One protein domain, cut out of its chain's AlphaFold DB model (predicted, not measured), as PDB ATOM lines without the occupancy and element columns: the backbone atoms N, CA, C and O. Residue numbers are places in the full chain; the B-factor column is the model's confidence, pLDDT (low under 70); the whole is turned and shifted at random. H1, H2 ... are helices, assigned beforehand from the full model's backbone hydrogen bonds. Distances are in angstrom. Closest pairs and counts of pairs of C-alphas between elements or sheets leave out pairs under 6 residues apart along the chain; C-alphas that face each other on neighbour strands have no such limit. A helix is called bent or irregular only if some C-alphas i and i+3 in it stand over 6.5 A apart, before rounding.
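AT A GLANCE: This is residues 71 to 183 of the 186 residues of an uncharacterized protein of bacterium BMS3Abin03 (UniProt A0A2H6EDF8). The long helix H2 runs through the domain as its core, with H7 beside it and the hairpin of H4 and H5 packed against it, a four-helix bundle in which H4 and H7 lie apart with H2 and H5 between them. H1 crosses H2 and H7 on the side away from the hairpin, H6 crosses the first part of H2, and tiny H3 sits near the other end of H2. The printed part has 113 residues with seven named helices, H1 to H7 in order along the chain, and no named strand; the class is all helix. It is compact, with a radius of gyration of the C-alphas of 14.3 A and spans of 40 by 31 by 23 A.

IN THESE COORDINATES: H2, residues 86 to 108, is the longest helix, 32.7 A from C-alpha 86 at (37.984, -30.976, -81.119) to C-alpha 108 at (25.767, -3.161, -93.223). H7 is residues 169 to 182, 20.0 A long, and ends with C-alpha 182 at (40.840, -8.433, -91.527). H5, residues 137 to 149, measures 18.1 A and H4, residues 121 to 132, 16.7 A. The shorter helices are H1, residues 71 to 78, beginning with C-alpha 71 at (41.050, -14.592, -75.596); H3, residues 111 to 115; and H6, residues 158 to 166. H6 is irregular, with C-alphas 160 and 163 7.0 A apart.

HOW THE PARTS SIT: H2 is the hub, touching five helices. It touches H7 at a shallow tilt of 24 degrees, the same way, with the C-alphas of Ile 96 and Tyr 176 closest at 5.5 A. H4 touches H2 at 37 degrees, only just steep, closest at the C-alphas of Ile 104 and Tyr 129, 6.4 A. H5 touches residues 93 to 100 of H2, closest at Arg 97 and Val 146, C-alphas 6.7 A apart. H4 and H5 form a helical hairpin at a shallow tilt of 14 degrees, opposite ways, closest at the C-alphas of Gly 130 and Ile 140, 6.3 A. H5 and H7 only just touch, with 3 pairs of C-alphas within 8 A, the closest being those of Val 146 and Leu 175, 7.5 A. H1 touches residues 88 to 95 of H2 at a steep tilt of 66 degrees, closest at the C-alphas of Ala 73 and Leu 92, 5.4 A, and touches residues 173 to 177 of H7, closest at Leu 77 and Arg 173, C-alphas 5.8 A apart. H6 touches residues 86 to 93 of H2, about perpendicular at 84 degrees, with the C-alphas of Lys 89 and Ile 164 closest at 6.5 A. H3 is close to H4 but not clearly touching, the C-alphas of Val 114 and Leu 125 being 7.8 A apart. In H1, H2, H3, H4, H5 and H7 every O i to N i+4 pair is within hydrogen-bond range; in H6 2 of 5 are, beside 5 of 6 O i to N i+3 pairs.

THE WHOLE: The two C-alphas farthest apart, those of Glu 82 and Asn 112, are 43.2 A apart. The printed part has no cut and no long link. Mean pLDDT of the printed part is 89.6; residues 154 to 162, of which 158 to 162 belong to H6, are under 70.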
ATOM      1  N   LYS A  71      39.836 -14.284 -76.360       96.44
ATOM      2  CA  LYS A  71      41.050 -14.592 -75.596       96.44
ATOM      3  C   LYS A  71      41.463 -16.057 -75.768       96.44
ATOM      4  O   LYS A  71      42.613 -16.327 -76.092       96.44
ATOM      5  N   LEU A  72      40.530 -16.995 -75.603       95.88
ATOM      6  CA  LEU A  72      40.816 -18.423 -75.769       95.88
ATOM      7  C   LEU A  72      41.210 -18.761 -77.212       95.88
ATOM      8  O   LEU A  72      42.127 -19.544 -77.429       95.88
ATOM      9  N   ALA A  73      40.554 -18.160 -78.207       96.06
ATOM     10  CA  ALA A  73      40.925 -18.350 -79.608       96.06
ATOM     11  C   ALA A  73      42.342 -17.823 -79.913       96.06
ATOM     12  O   ALA A  73      43.087 -18.456 -80.659       96.06
ATOM     13  N   ASP A  74      42.741 -16.709 -79.295       96.50
ATOM     14  CA  ASP A  74      44.098 -16.167 -79.387       96.50
ATOM     15  C   ASP A  74      45.144 -17.072 -78.724       96.50
ATOM     16  O   ASP A  74      46.210 -17.293 -79.300       96.50
ATOM     17  N   GLU A  75      44.840 -17.634 -77.554       95.38
ATOM     18  CA  GLU A  75      45.695 -18.623 -76.885       95.38
ATOM     19  C   GLU A  75      45.859 -19.884 -77.746       95.38
ATOM     20  O   GLU A  75      46.977 -20.364 -77.948       95.38
ATOM     21  N   ILE A  76      44.762 -20.383 -78.329       94.50
ATOM     22  CA  ILE A  76      44.791 -21.528 -79.246       94.50
ATOM     23  C   ILE A  76      45.634 -21.201 -80.476       94.50
ATOM     24  O   ILE A  76      46.428 -22.040 -80.877       94.50
ATOM     25  N   LEU A  77      45.510 -20.005 -81.060       94.56
ATOM     26  CA  LEU A  77      46.312 -19.592 -82.215       94.56
ATOM     27  C   LEU A  77      47.821 -19.619 -81.916       94.56
ATOM     28  O   LEU A  77      48.599 -19.984 -82.797       94.56
ATOM     29  N   GLN A  78      48.220 -19.251 -80.695       92.44
ATOM     30  CA  GLN A  78      49.620 -19.183 -80.257       92.44
ATOM     31  C   GLN A  78      50.228 -20.535 -79.861       92.44
ATOM     32  O   GLN A  78      51.453 -20.640 -79.796       92.44
ATOM     33  N   SER A  79      49.414 -21.561 -79.593       87.81
ATOM     34  CA  SER A  79      49.921 -22.897 -79.255       87.81
ATOM     35  C   SER A  79      50.805 -23.452 -80.388       87.81
ATOM     36  O   SER A  79      50.571 -23.175 -81.561       87.81
ATOM     37  N   THR A  80      51.812 -24.260 -80.067       80.50
ATOM     38  CA  THR A  80      52.674 -24.917 -81.069       80.50
ATOM     39  C   THR A  80      52.225 -26.337 -81.409       80.50
ATOM     40  O   THR A  80      52.945 -27.055 -82.095       80.50
ATOM     41  N   ASP A  81      51.064 -26.762 -80.908       83.31
ATOM     42  CA  ASP A  81      50.584 -28.131 -81.075       83.31
ATOM     43  C   ASP A  81      50.157 -28.379 -82.527       83.31
ATOM     44  O   ASP A  81      49.279 -27.690 -83.058       83.31
ATOM     45  N   GLU A  82      50.765 -29.388 -83.160       73.94
ATOM     46  CA  GLU A  82      50.429 -29.817 -84.526       73.94
ATOM     47  C   GLU A  82      49.006 -30.387 -84.614       73.94
ATOM     48  O   GLU A  82      48.326 -30.246 -85.632       73.94
ATOM     49  N   ILE A  83      48.538 -31.001 -83.526       78.56
ATOM     50  CA  ILE A  83      47.186 -31.531 -83.376       78.56
ATOM     51  C   ILE A  83      46.446 -30.633 -82.391       78.56
ATOM     52  O   ILE A  83      46.930 -30.372 -81.294       78.56
ATOM     53  N   ILE A  84      45.255 -30.178 -82.775       81.56
ATOM     54  CA  ILE A  84      44.344 -29.497 -81.856       81.56
ATOM     55  C   ILE A  84      43.143 -30.390 -81.572       81.56
ATOM     56  O   ILE A  84      42.546 -30.956 -82.492       81.56
ATOM     57  N   GLU A  85      42.796 -30.482 -80.292       87.94
ATOM     58  CA  GLU A  85      41.604 -31.184 -79.821       87.94
ATOM     59  C   GLU A  85      40.331 -30.580 -80.433       87.94
ATOM     60  O   GLU A  85      40.288 -29.389 -80.772       87.94
ATOM     61  N   LEU A  86      39.277 -31.392 -80.557       87.25
ATOM     62  CA  LEU A  86      37.984 -30.976 -81.119       87.25
ATOM     63  C   LEU A  86      37.446 -29.729 -80.415       87.25
ATOM     64  O   LEU A  86      36.981 -28.785 -81.047       87.25
ATOM     65  N   GLU A  87      37.554 -29.729 -79.098       90.25
ATOM     66  CA  GLU A  87      37.380 -28.597 -78.218       90.25
ATOM     67  C   GLU A  87      37.949 -27.295 -78.814       90.25
ATOM     68  O   GLU A  87      37.202 -26.366 -79.144       90.25
ATOM     69  N   ASN A  88      39.259 -27.236 -79.028       92.81
ATOM     70  CA  ASN A  88      39.921 -26.042 -79.541       92.81
ATOM     71  C   ASN A  88      39.411 -25.662 -80.938       92.81
ATOM     72  O   ASN A  88      39.228 -24.477 -81.223       92.81
ATOM     73  N   LYS A  89      39.097 -26.650 -81.789       91.38
ATOM     74  CA  LYS A  89      38.480 -26.389 -83.100       91.38
ATOM     75  C   LYS A  89      37.119 -25.711 -82.971       91.38
ATOM     76  O   LYS A  89      36.824 -24.773 -83.708       91.38
ATOM     77  N   ILE A  90      36.295 -26.138 -82.017       92.25
ATOM     78  CA  ILE A  90      34.990 -25.521 -81.760       92.25
ATOM     79  C   ILE A  90      35.167 -24.076 -81.279       92.25
ATOM     80  O   ILE A  90      34.448 -23.197 -81.753       92.25
ATOM     81  N   VAL A  91      36.129 -23.801 -80.391       94.81
ATOM     82  CA  VAL A  91      36.408 -22.426 -79.931       94.81
ATOM     83  C   VAL A  91      36.814 -21.532 -81.101       94.81
ATOM     84  O   VAL A  91      36.231 -20.460 -81.263       94.81
ATOM     85  N   LEU A  92      37.748 -21.983 -81.947       94.75
ATOM     86  CA  LEU A  92      38.148 -21.246 -83.150       94.75
ATOM     87  C   LEU A  92      36.955 -21.014 -84.083       94.75
ATOM     88  O   LEU A  92      36.736 -19.891 -84.521       94.75
ATOM     89  N   SER A  93      36.141 -22.042 -84.333       93.81
ATOM     90  CA  SER A  93      34.951 -21.953 -85.189       93.81
ATOM     91  C   SER A  93      33.943 -20.911 -84.687       93.81
ATOM     92  O   SER A  93      33.440 -20.101 -85.465       93.81
ATOM     93  N   ILE A  94      33.684 -20.882 -83.375       94.88
ATOM     94  CA  ILE A  94      32.825 -19.868 -82.751       94.88
ATOM     95  C   ILE A  94      33.447 -18.476 -82.915       94.88
ATOM     96  O   ILE A  94      32.774 -17.563 -83.386       94.88
ATOM     97  N   ALA A  95      34.726 -18.308 -82.575       96.38
ATOM     98  CA  ALA A  95      35.401 -17.013 -82.636       96.38
ATOM     99  C   ALA A  95      35.466 -16.441 -84.064       96.38
ATOM    100  O   ALA A  95      35.185 -15.259 -84.258       96.38
ATOM    101  N   ILE A  96      35.782 -17.273 -85.061       96.38
ATOM    102  CA  ILE A  96      35.786 -16.911 -86.486       96.38
ATOM    103  C   ILE A  96      34.415 -16.370 -86.899       96.38
ATOM    104  O   ILE A  96      34.326 -15.277 -87.462       96.38
ATOM    105  N   ARG A  97      33.342 -17.110 -86.587       95.75
ATOM    106  CA  ARG A  97      31.977 -16.717 -86.950       95.75
ATOM    107  C   ARG A  97      31.581 -15.402 -86.291       95.75
ATOM    108  O   ARG A  97      31.072 -14.521 -86.972       95.75
ATOM    109  N   LEU A  98      31.854 -15.249 -84.995       96.56
ATOM    110  CA  LEU A  98      31.544 -14.017 -84.267       96.56
ATOM    111  C   LEU A  98      32.304 -12.814 -84.841       96.56
ATOM    112  O   LEU A  98      31.711 -11.755 -84.996       96.56
ATOM    113  N   LYS A  99      33.578 -12.976 -85.227       96.81
ATOM    114  CA  LYS A  99      34.341 -11.908 -85.898       96.81
ATOM    115  C   LYS A  99      33.735 -11.513 -87.242       96.81
ATOM    116  O   LYS A  99      33.542 -10.327 -87.492       96.81
ATOM    117  N   ALA A 100      33.419 -12.499 -88.080       97.00
ATOM    118  CA  ALA A 100      32.811 -12.261 -89.384       97.00
ATOM    119  C   ALA A 100      31.447 -11.570 -89.260       97.00
ATOM    120  O   ALA A 100      31.184 -10.593 -89.957       97.00
ATOM    121  N   GLU A 101      30.590 -12.034 -88.346       97.12
ATOM    122  CA  GLU A 101      29.289 -11.409 -88.115       97.12
ATOM    123  C   GLU A 101      29.417  -9.986 -87.570       97.12
ATOM    124  O   GLU A 101      28.717  -9.111 -88.071       97.12
ATOM    125  N   SER A 102      30.318  -9.726 -86.613       96.88
ATOM    126  CA  SER A 102      30.551  -8.370 -86.100       96.88
ATOM    127  C   SER A 102      30.954  -7.410 -87.217       96.88
ATOM    128  O   SER A 102      30.360  -6.342 -87.341       96.88
ATOM    129  N   PHE A 103      31.907  -7.817 -88.062       97.44
ATOM    130  CA  PHE A 103      32.342  -7.025 -89.213       97.44
ATOM    131  C   PHE A 103      31.197  -6.758 -90.190       97.44
ATOM    132  O   PHE A 103      30.930  -5.608 -90.527       97.44
ATOM    133  N   ILE A 104      30.467  -7.798 -90.603       97.19
ATOM    134  CA  ILE A 104      29.364  -7.629 -91.553       97.19
ATOM    135  C   ILE A 104      28.275  -6.714 -90.980       97.19
ATOM    136  O   ILE A 104      27.758  -5.861 -91.696       97.19
ATOM    137  N   ILE A 105      27.901  -6.889 -89.711       96.94
ATOM    138  CA  ILE A 105      26.855  -6.084 -89.069       96.94
ATOM    139  C   ILE A 105      27.273  -4.612 -89.002       96.94
ATOM    140  O   ILE A 105      26.454  -3.746 -89.312       96.94
ATOM    141  N   GLN A 106      28.533  -4.338 -88.653       96.12
ATOM    142  CA  GLN A 106      29.090  -2.985 -88.632       96.12
ATOM    143  C   GLN A 106      29.062  -2.340 -90.025       96.12
ATOM    144  O   GLN A 106      28.617  -1.203 -90.156       96.12
ATOM    145  N   GLU A 107      29.467  -3.073 -91.064       96.25
ATOM    146  CA  GLU A 107      29.499  -2.574 -92.445       96.25
ATOM    147  C   GLU A 107      28.096  -2.361 -93.031       96.25
ATOM    148  O   GLU A 107      27.834  -1.354 -93.689       96.25
ATOM    149  N   ILE A 108      27.165  -3.291 -92.783       96.06
ATOM    150  CA  ILE A 108      25.767  -3.161 -93.223       96.06
ATOM    151  C   ILE A 108      25.087  -1.979 -92.515       96.06
ATOM    152  O   ILE A 108      24.291  -1.281 -93.143       96.06
ATOM    153  N   ASN A 109      25.376  -1.778 -91.224       96.00
ATOM    154  CA  ASN A 109      24.833  -0.700 -90.395       96.00
ATOM    155  C   ASN A 109      23.290  -0.585 -90.445       96.00
ATOM    156  O   ASN A 109      22.718   0.505 -90.498       96.00
ATOM    157  N   ASP A 110      22.599  -1.730 -90.444       95.94
ATOM    158  CA  ASP A 110      21.133  -1.827 -90.467       95.94
ATOM    159  C   ASP A 110      20.654  -2.841 -89.421       95.94
ATOM    160  O   ASP A 110      20.459  -4.028 -89.701       95.94
ATOM    161  N   GLN A 111      20.449  -2.368 -88.190       93.12
ATOM    162  CA  GLN A 111      20.001  -3.222 -87.088       93.12
ATOM    163  C   GLN A 111      18.597  -3.800 -87.329       93.12
ATOM    164  O   GLN A 111      18.327  -4.928 -86.925       93.12
ATOM    165  N   ASN A 112      17.717  -3.082 -88.041       94.69
ATOM    166  CA  ASN A 112      16.374  -3.581 -88.353       94.69
ATOM    167  C   ASN A 112      16.442  -4.819 -89.250       94.69
ATOM    168  O   ASN A 112      15.679  -5.765 -89.052       94.69
ATOM    169  N   PHE A 113      17.352  -4.825 -90.227       95.69
ATOM    170  CA  PHE A 113      17.616  -6.006 -91.040       95.69
ATOM    171  C   PHE A 113      18.151  -7.164 -90.190       95.69
ATOM    172  O   PHE A 113      17.628  -8.276 -90.286       95.69
ATOM    173  N   VAL A 114      19.153  -6.908 -89.340       94.44
ATOM    174  CA  VAL A 114      19.786  -7.935 -88.494       94.44
ATOM    175  C   VAL A 114      18.771  -8.578 -87.542       94.44
ATOM    176  O   VAL A 114      18.680  -9.806 -87.477       94.44
ATOM    177  N   ASP A 115      17.940  -7.776 -86.876       92.06
ATOM    178  CA  ASP A 115      16.949  -8.242 -85.897       92.06
ATOM    179  C   ASP A 115      15.827  -9.087 -86.525       92.06
ATOM    180  O   ASP A 115      15.220  -9.930 -85.857       92.06
ATOM    181  N   GLN A 116      15.558  -8.919 -87.824       94.69
ATOM    182  CA  GLN A 116      14.584  -9.734 -88.558       94.69
ATOM    183  C   GLN A 116      15.118 -11.129 -88.924       94.69
ATOM    184  O   GLN A 116      14.352 -12.003 -89.358       94.69
ATOM    185  N   ILE A 117      16.418 -11.389 -88.749       94.12
ATOM    186  CA  ILE A 117      17.012 -12.681 -89.080       94.12
ATOM    187  C   ILE A 117      16.731 -13.708 -87.974       94.12
ATOM    188  O   ILE A 117      17.337 -13.725 -86.908       94.12
ATOM    189  N   THR A 118      15.831 -14.646 -88.269       89.38
ATOM    190  CA  THR A 118      15.423 -15.700 -87.319       89.38
ATOM    191  C   THR A 118      16.121 -17.047 -87.517       89.38
ATOM    192  O   THR A 118      16.065 -17.902 -86.635       89.38
ATOM    193  N   LYS A 119      16.743 -17.267 -88.682       89.62
ATOM    194  CA  LYS A 119      17.427 -18.511 -89.079       89.62
ATOM    195  C   LYS A 119      18.497 -18.225 -90.119       89.62
ATOM    196  O   LYS A 119      18.272 -17.357 -90.969       89.62
ATOM    197  N   ASN A 120      19.548 -19.041 -90.100       90.50
ATOM    198  CA  ASN A 120      20.704 -18.993 -90.986       90.50
ATOM    199  C   ASN A 120      21.345 -17.597 -91.026       90.50
ATOM    200  O   ASN A 120      21.303 -16.915 -92.056       90.50
ATOM    201  N   GLN A 121      21.782 -17.119 -89.859       94.50
ATOM    202  CA  GLN A 121      22.173 -15.725 -89.663       94.50
ATOM    203  C   GLN A 121      23.417 -15.393 -90.473       94.50
ATOM    204  O   GLN A 121      23.379 -14.464 -91.280       94.50
ATOM    205  N   THR A 122      24.467 -16.199 -90.335       94.44
ATOM    206  CA  THR A 122      25.744 -15.963 -91.009       94.44
ATOM    207  C   THR A 122      25.561 -15.935 -92.529       94.44
ATOM    208  O   THR A 122      25.975 -14.983 -93.185       94.44
ATOM    209  N   VAL A 123      24.830 -16.906 -93.094       95.12
ATOM    210  CA  VAL A 123      24.556 -16.975 -94.542       95.12
ATOM    211  C   VAL A 123      23.820 -15.731 -95.048       95.12
ATOM    212  O   VAL A 123      24.151 -15.188 -96.103       95.12
ATOM    213  N   LYS A 124      22.802 -15.264 -94.315       96.88
ATOM    214  CA  LYS A 124      22.018 -14.083 -94.709       96.88
ATOM    215  C   LYS A 124      22.820 -12.791 -94.607       96.88
ATOM    216  O   LYS A 124      22.666 -11.937 -95.478       96.88
ATOM    217  N   LEU A 125      23.661 -12.667 -93.583       97.75
ATOM    218  CA  LEU A 125      24.573 -11.539 -93.418       97.75
ATOM    219  C   LEU A 125      25.567 -11.480 -94.583       97.75
ATOM    220  O   LEU A 125      25.647 -10.452 -95.248       97.75
ATOM    221  N   ILE A 126      26.233 -12.593 -94.907       96.94
ATOM    222  CA  ILE A 126      27.192 -12.670 -96.023       96.94
ATOM    223  C   ILE A 126      26.522 -12.312 -97.349       96.94
ATOM    224  O   ILE A 126      27.052 -11.513 -98.118       96.94
ATOM    225  N   LYS A 127      25.323 -12.852 -97.603       97.44
ATOM    226  CA  LYS A 127      24.566 -12.528 -98.814       97.44
ATOM    227  C   LYS A 127      24.279 -11.027 -98.914       97.44
ATOM    228  O   LYS A 127      24.521 -10.431 -99.959       97.44
ATOM    229  N   LYS A 128      23.784 -10.416 -97.833       97.88
ATOM    230  CA  LYS A 128      23.484  -8.980 -97.800       97.88
ATOM    231  C   LYS A 128      24.744  -8.132 -97.983       97.88
ATOM    232  O   LYS A 128      24.699  -7.143 -98.707       97.88
ATOM    233  N   TYR A 129      25.857  -8.536 -97.371       97.94
ATOM    234  CA  TYR A 129      27.152  -7.889 -97.554       97.94
ATOM    235  C   TYR A 129      27.586  -7.924 -99.025       97.94
ATOM    236  O   TYR A 129      27.876  -6.880 -99.595       97.94
ATOM    237  N   GLY A 130      27.534  -9.089 -99.681       97.44
ATOM    238  CA  GLY A 130      27.885  -9.218-101.101       97.44
ATOM    239  C   GLY A 130      26.987  -8.408-102.048       97.44
ATOM    240  O   GLY A 130      27.459  -7.916-103.071       97.44
ATOM    241  N   GLU A 131      25.708  -8.220-101.704       97.38
ATOM    242  CA  GLU A 131      24.788  -7.351-102.454       97.38
ATOM    243  C   GLU A 131      25.159  -5.860-102.342       97.38
ATOM    244  O   GLU A 131      25.030  -5.124-103.321       97.38
ATOM    245  N   LEU A 132      25.606  -5.411-101.165       97.25
ATOM    246  CA  LEU A 132      25.949  -4.008-100.897       97.25
ATOM    247  C   LEU A 132      27.383  -3.648-101.310       97.25
ATOM    248  O   LEU A 132      27.626  -2.535-101.772       97.25
ATOM    249  N   PHE A 133      28.315  -4.591-101.174       96.75
ATOM    250  CA  PHE A 133      29.759  -4.385-101.308       96.75
ATOM    251  C   PHE A 133      30.366  -5.325-102.356       96.75
ATOM    252  O   PHE A 133      31.411  -5.931-102.141       96.75
ATOM    253  N   SER A 134      29.717  -5.462-103.514       95.50
ATOM    254  CA  SER A 134      30.113  -6.420-104.562       95.50
ATOM    255  C   SER A 134      31.536  -6.230-105.114       95.50
ATOM    256  O   SER A 134      32.094  -7.157-105.701       95.50
ATOM    257  N   SER A 135      32.145  -5.056-104.917       96.44
ATOM    258  CA  SER A 135      33.546  -4.783-105.261       96.44
ATOM    259  C   SER A 135      34.558  -5.326-104.247       96.44
ATOM    260  O   SER A 135      35.726  -5.484-104.596       96.44
ATOM    261  N   GLU A 136      34.140  -5.636-103.017       95.88
ATOM    262  CA  GLU A 136      34.998  -6.133-101.930       95.88
ATOM    263  C   GLU A 136      35.260  -7.641-102.063       95.88
ATOM    264  O   GLU A 136      35.032  -8.429-101.142       95.88
ATOM    265  N   THR A 137      35.743  -8.069-103.233       94.94
ATOM    266  CA  THR A 137      35.844  -9.490-103.610       94.94
ATOM    267  C   THR A 137      36.655 -10.316-102.616       94.94
ATOM    268  O   THR A 137      36.255 -11.422-102.275       94.94
ATOM    269  N   LYS A 138      37.745  -9.762-102.072       95.31
ATOM    270  CA  LYS A 138      38.581 -10.441-101.068       95.31
ATOM    271  C   LYS A 138      37.846 -10.680 -99.751       95.31
ATOM    272  O   LYS A 138      38.032 -11.723 -99.131       95.31
ATOM    273  N   ASN A 139      37.032  -9.718 -99.313       95.81
ATOM    274  CA  ASN A 139      36.246  -9.873 -98.091       95.81
ATOM    275  C   ASN A 139      35.144 -10.907 -98.319       95.81
ATOM    276  O   ASN A 139      34.936 -11.761 -97.468       95.81
ATOM    277  N   ILE A 140      34.489 -10.873 -99.482       96.38
ATOM    278  CA  ILE A 140      33.466 -11.854 -99.860       96.38
ATOM    279  C   ILE A 140      34.058 -13.269 -99.897       96.38
ATOM    280  O   ILE A 140      33.502 -14.161 -99.267       96.38
ATOM    281  N   GLU A 141      35.209 -13.469-100.545       96.44
ATOM    282  CA  GLU A 141      35.903 -14.765-100.593       96.44
ATOM    283  C   GLU A 141      36.236 -15.292 -99.188       96.44
ATOM    284  O   GLU A 141      35.962 -16.452 -98.876       96.44
ATOM    285  N   LEU A 142      36.773 -14.437 -98.307       96.56
ATOM    286  CA  LEU A 142      37.068 -14.818 -96.923       96.56
ATOM    287  C   LEU A 142      35.789 -15.165 -96.144       96.56
ATOM    288  O   LEU A 142      35.756 -16.144 -95.402       96.56
ATOM    289  N   LEU A 143      34.714 -14.398 -96.323       96.62
ATOM    290  CA  LEU A 143      33.423 -14.661 -95.690       96.62
ATOM    291  C   LEU A 143      32.791 -15.976 -96.176       96.62
ATOM    292  O   LEU A 143      32.217 -16.722 -95.381       96.62
ATOM    293  N   GLU A 144      32.925 -16.305 -97.458       94.38
ATOM    294  CA  GLU A 144      32.487 -17.591 -98.004       94.38
ATOM    295  C   GLU A 144      33.284 -18.758 -97.410       94.38
ATOM    296  O   GLU A 144      32.686 -19.768 -97.024       94.38
ATOM    297  N   GLN A 145      34.604 -18.604 -97.247       93.38
ATOM    298  CA  GLN A 145      35.435 -19.580 -96.534       93.38
ATOM    299  C   GLN A 145      34.991 -19.742 -95.079       93.38
ATOM    300  O   GLN A 145      34.833 -20.871 -94.617       93.38
ATOM    301  N   VAL A 146      34.710 -18.641 -94.374       93.19
ATOM    302  CA  VAL A 146      34.144 -18.672 -93.016       93.19
ATOM    303  C   VAL A 146      32.861 -19.497 -92.981       93.19
ATOM    304  O   VAL A 146      32.733 -20.384 -92.136       93.19
ATOM    305  N   ASN A 147      31.922 -19.258 -93.894       91.06
ATOM    306  CA  ASN A 147      30.653 -19.984 -93.927       91.06
ATOM    307  C   ASN A 147      30.828 -21.482 -94.216       91.06
ATOM    308  O   ASN A 147      30.154 -22.313 -93.607       91.06
ATOM    309  N   LEU A 148      31.743 -21.827 -95.127       88.19
ATOM    310  CA  LEU A 148      32.062 -23.214 -95.459       88.19
ATOM    311  C   LEU A 148      32.733 -23.931 -94.281       88.19
ATOM    312  O   LEU A 148      32.415 -25.085 -93.994       88.19
ATOM    313  N   MET A 149      33.653 -23.241 -93.603       86.88
ATOM    314  CA  MET A 149      34.513 -23.843 -92.589       86.88
ATOM    315  C   MET A 149      33.958 -23.774 -91.163       86.88
ATOM    316  O   MET A 149      34.354 -24.514 -90.269       86.88
ATOM    317  N   THR A 150      33.004 -22.893 -90.904       86.50
ATOM    318  CA  THR A 150      32.441 -22.721 -89.561       86.50
ATOM    319  C   THR A 150      30.923 -22.816 -89.607       86.50
ATOM    320  O   THR A 150      30.228 -21.870 -89.222       86.50
ATOM    321  N   PRO A 151      30.366 -23.965 -90.041       81.19
ATOM    322  CA  PRO A 151      28.928 -24.101 -90.226       81.19
ATOM    323  C   PRO A 151      28.179 -23.741 -88.938       81.19
ATOM    324  O   PRO A 151      28.496 -24.222 -87.851       81.19
ATOM    325  N   GLU A 152      27.186 -22.861 -89.057       80.38
ATOM    326  CA  GLU A 152      26.413 -22.348 -87.915       80.38
ATOM    327  C   GLU A 152      25.507 -23.409 -87.265       80.38
ATOM    328  O   GLU A 152      25.161 -23.333 -86.083       80.38
ATOM    329  N   ASN A 153      25.148 -24.444 -88.024       71.38
ATOM    330  CA  ASN A 153      24.315 -25.536 -87.544       71.38
ATOM    331  C   ASN A 153      25.172 -26.582 -86.823       71.38
ATOM    332  O   ASN A 153      25.532 -27.599 -87.396       71.38
ATOM    333  N   ILE A 154      25.469 -26.363 -85.544       66.50
ATOM    334  CA  ILE A 154      26.044 -27.399 -84.672       66.50
ATOM    335  C   ILE A 154      24.890 -28.028 -83.884       66.50
ATOM    336  O   ILE A 154      24.263 -27.361 -83.055       66.50
ATOM    337  N   HIS A 155      24.557 -29.282 -84.192       66.25
ATOM    338  CA  HIS A 155      23.488 -30.059 -83.548       66.25
ATOM    339  C   HIS A 155      24.098 -31.146 -82.648       66.25
ATOM    340  O   HIS A 155      25.265 -31.487 -82.801       66.25
ATOM    341  N   ILE A 156      23.313 -31.731 -81.734       56.78
ATOM    342  CA  ILE A 156      23.776 -32.824 -80.842       56.78
ATOM    343  C   ILE A 156      24.271 -34.061 -81.613       56.78
ATOM    344  O   ILE A 156      25.072 -34.831 -81.088       56.78
ATOM    345  N   ASN A 157      23.830 -34.255 -82.857       52.94
ATOM    346  CA  ASN A 157      24.264 -35.392 -83.661       52.94
ATOM    347  C   ASN A 157      25.717 -35.201 -84.115       52.94
ATOM    348  O   ASN A 157      26.051 -34.169 -84.699       52.94
ATOM    349  N   SER A 158      26.542 -36.230 -83.908       53.62
ATOM    350  CA  SER A 158      27.973 -36.256 -84.254       53.62
ATOM    351  C   SER A 158      28.269 -35.853 -85.704       53.62
ATOM    352  O   SER A 158      29.292 -35.227 -85.952       53.62
ATOM    353  N   PHE A 159      27.339 -36.117 -86.629       53.53
ATOM    354  CA  PHE A 159      27.425 -35.742 -88.047       53.53
ATOM    355  C   PHE A 159      27.651 -34.234 -88.275       53.53
ATOM    356  O   PHE A 159      28.308 -33.833 -89.225       53.53
ATOM    357  N   MET A 160      27.153 -33.365 -87.388       61.69
ATOM    358  CA  MET A 160      27.293 -31.911 -87.562       61.69
ATOM    359  C   MET A 160      28.654 -31.366 -87.114       61.69
ATOM    360  O   MET A 160      28.975 -30.218 -87.413       61.69
ATOM    361  N   TYR A 161      29.452 -32.173 -86.410       66.12
ATOM    362  CA  TYR A 161      30.841 -31.840 -86.108       66.12
ATOM    363  C   TYR A 161      31.794 -32.302 -87.209       66.12
ATOM    364  O   TYR A 161      32.936 -31.867 -87.179       66.12
ATOM    365  N   GLU A 162      31.356 -33.123 -88.175       68.81
ATOM    366  CA  GLU A 162      32.218 -33.666 -89.239       68.81
ATOM    367  C   GLU A 162      33.008 -32.584 -89.979       68.81
ATOM    368  O   GLU A 162      34.226 -32.705 -90.010       68.81
ATOM    369  N   PRO A 163      32.414 -31.457 -90.429       70.25
ATOM    370  CA  PRO A 163      33.210 -30.406 -91.058       70.25
ATOM    371  C   PRO A 163      34.318 -29.887 -90.128       70.25
ATOM    372  O   PRO A 163      35.475 -29.785 -90.518       70.25
ATOM    373  N   ILE A 164      33.989 -29.621 -88.860       74.44
ATOM    374  CA  ILE A 164      34.952 -29.121 -87.866       74.44
ATOM    375  C   ILE A 164      36.020 -30.185 -87.553       74.44
ATOM    376  O   ILE A 164      37.182 -29.849 -87.336       74.44
ATOM    377  N   LEU A 165      35.647 -31.466 -87.531       74.62
ATOM    378  CA  LEU A 165      36.550 -32.594 -87.314       74.62
ATOM    379  C   LEU A 165      37.527 -32.756 -88.483       74.62
ATOM    380  O   LEU A 165      38.726 -32.896 -88.232       74.62
ATOM    381  N   ASP A 166      37.018 -32.664 -89.710       77.06
ATOM    382  CA  ASP A 166      37.749 -32.859 -90.963       77.06
ATOM    383  C   ASP A 166      38.684 -31.689 -91.296       77.06
ATOM    384  O   ASP A 166      39.637 -31.848 -92.059       77.06
ATOM    385  N   MET A 167      38.467 -30.512 -90.702       80.12
ATOM    386  CA  MET A 167      39.390 -29.388 -90.842       80.12
ATOM    387  C   MET A 167      40.698 -29.648 -90.117       80.12
ATOM    388  O   MET A 167      40.728 -29.888 -88.904       80.12
ATOM    389  N   GLY A 168      41.802 -29.536 -90.848       82.56
ATOM    390  CA  GLY A 168      43.123 -29.568 -90.249       82.56
ATOM    391  C   GLY A 168      43.351 -28.373 -89.315       82.56
ATOM    392  O   GLY A 168      42.743 -27.301 -89.425       82.56
ATOM    393  N   ALA A 169      44.213 -28.593 -88.323       83.69
ATOM    394  CA  ALA A 169      44.534 -27.600 -87.303       83.69
ATOM    395  C   ALA A 169      45.123 -26.318 -87.910       83.69
ATOM    396  O   ALA A 169      44.851 -25.214 -87.436       83.69
ATOM    397  N   ILE A 170      45.930 -26.483 -88.959       87.44
ATOM    398  CA  ILE A 170      46.658 -25.414 -89.640       87.44
ATOM    399  C   ILE A 170      45.682 -24.516 -90.396       87.44
ATOM    400  O   ILE A 170      45.747 -23.297 -90.261       87.44
ATOM    401  N   GLU A 171      44.752 -25.109 -91.139       89.19
ATOM    402  CA  GLU A 171      43.759 -24.400 -91.939       89.19
ATOM    403  C   GLU A 171      42.834 -23.571 -91.045       89.19
ATOM    404  O   GLU A 171      42.602 -22.394 -91.316       89.19
ATOM    405  N   LEU A 172      42.362 -24.143 -89.934       91.06
ATOM    406  CA  LEU A 172      41.459 -23.439 -89.023       91.06
ATOM    407  C   LEU A 172      42.158 -22.303 -88.259       91.06
ATOM    408  O   LEU A 172      41.578 -21.231 -88.073       91.06
ATOM    409  N   ARG A 173      43.419 -22.498 -87.848       93.38
ATOM    410  CA  ARG A 173      44.248 -21.429 -87.263       93.38
ATOM    411  C   ARG A 173      44.548 -20.329 -88.278       93.38
ATOM    412  O   ARG A 173      44.491 -19.155 -87.922       93.38
ATOM    413  N   GLY A 174      44.849 -20.704 -89.522       93.94
ATOM    414  CA  GLY A 174      45.055 -19.777 -90.633       93.94
ATOM    415  C   GLY A 174      43.822 -18.912 -90.866       93.94
ATOM    416  O   GLY A 174      43.920 -17.689 -90.810       93.94
ATOM    417  N   LEU A 175      42.650 -19.541 -90.982       95.12
ATOM    418  CA  LEU A 175      41.379 -18.840 -91.143       95.12
ATOM    419  C   LEU A 175      41.078 -17.910 -89.960       95.12
ATOM    420  O   LEU A 175      40.671 -16.770 -90.167       95.12
ATOM    421  N   TYR A 176      41.313 -18.355 -88.718       96.00
ATOM    422  CA  TYR A 176      41.145 -17.484 -87.551       96.00
ATOM    423  C   TYR A 176      42.090 -16.285 -87.577       96.00
ATOM    424  O   TYR A 176      41.657 -15.169 -87.292       96.00
ATOM    425  N   LYS A 177      43.358 -16.488 -87.942       96.50
ATOM    426  CA  LYS A 177      44.332 -15.402 -88.059       96.50
ATOM    427  C   LYS A 177      43.906 -14.387 -89.120       96.50
ATOM    428  O   LYS A 177      43.888 -13.195 -88.838       96.50
ATOM    429  N   GLU A 178      43.508 -14.851 -90.301       96.25
ATOM    430  CA  GLU A 178      43.032 -13.975 -91.373       96.25
ATOM    431  C   GLU A 178      41.772 -13.208 -90.966       96.25
ATOM    432  O   GLU A 178      41.727 -11.987 -91.111       96.25
ATOM    433  N   ALA A 179      40.785 -13.892 -90.379       95.88
ATOM    434  CA  ALA A 179      39.579 -13.261 -89.856       95.88
ATOM    435  C   ALA A 179      39.908 -12.231 -88.765       95.88
ATOM    436  O   ALA A 179      39.337 -11.147 -88.751       95.88
ATOM    437  N   LYS A 180      40.848 -12.530 -87.863       94.88
ATOM    438  CA  LYS A 180      41.300 -11.604 -86.819       94.88
ATOM    439  C   LYS A 180      41.954 -10.349 -87.394       94.88
ATOM    440  O   LYS A 180      41.661  -9.263 -86.904       94.88
ATOM    441  N   ASP A 181      42.820 -10.505 -88.388       94.38
ATOM    442  CA  ASP A 181      43.583  -9.398 -88.967       94.38
ATOM    443  C   ASP A 181      42.720  -8.527 -89.900       94.38
ATOM    444  O   ASP A 181      42.959  -7.326 -90.024       94.38
ATOM    445  N   LYS A 182      41.723  -9.121 -90.570       92.25
ATOM    446  CA  LYS A 182      40.840  -8.433 -91.527       92.25
ATOM    447  C   LYS A 182      39.593  -7.834 -90.894       92.25
ATOM    448  O   LYS A 182      39.227  -6.714 -91.236       92.25
ATOM    449  N   PHE A 183      38.946  -8.560 -89.990       91.50
ATOM    450  CA  PHE A 183      37.703  -8.145 -89.344       91.50
ATOM    451  C   PHE A 183      38.026  -7.434 -88.030       91.50
ATOM    452  O   PHE A 183      37.798  -7.963 -86.937       91.50
TER     453      PHE A 183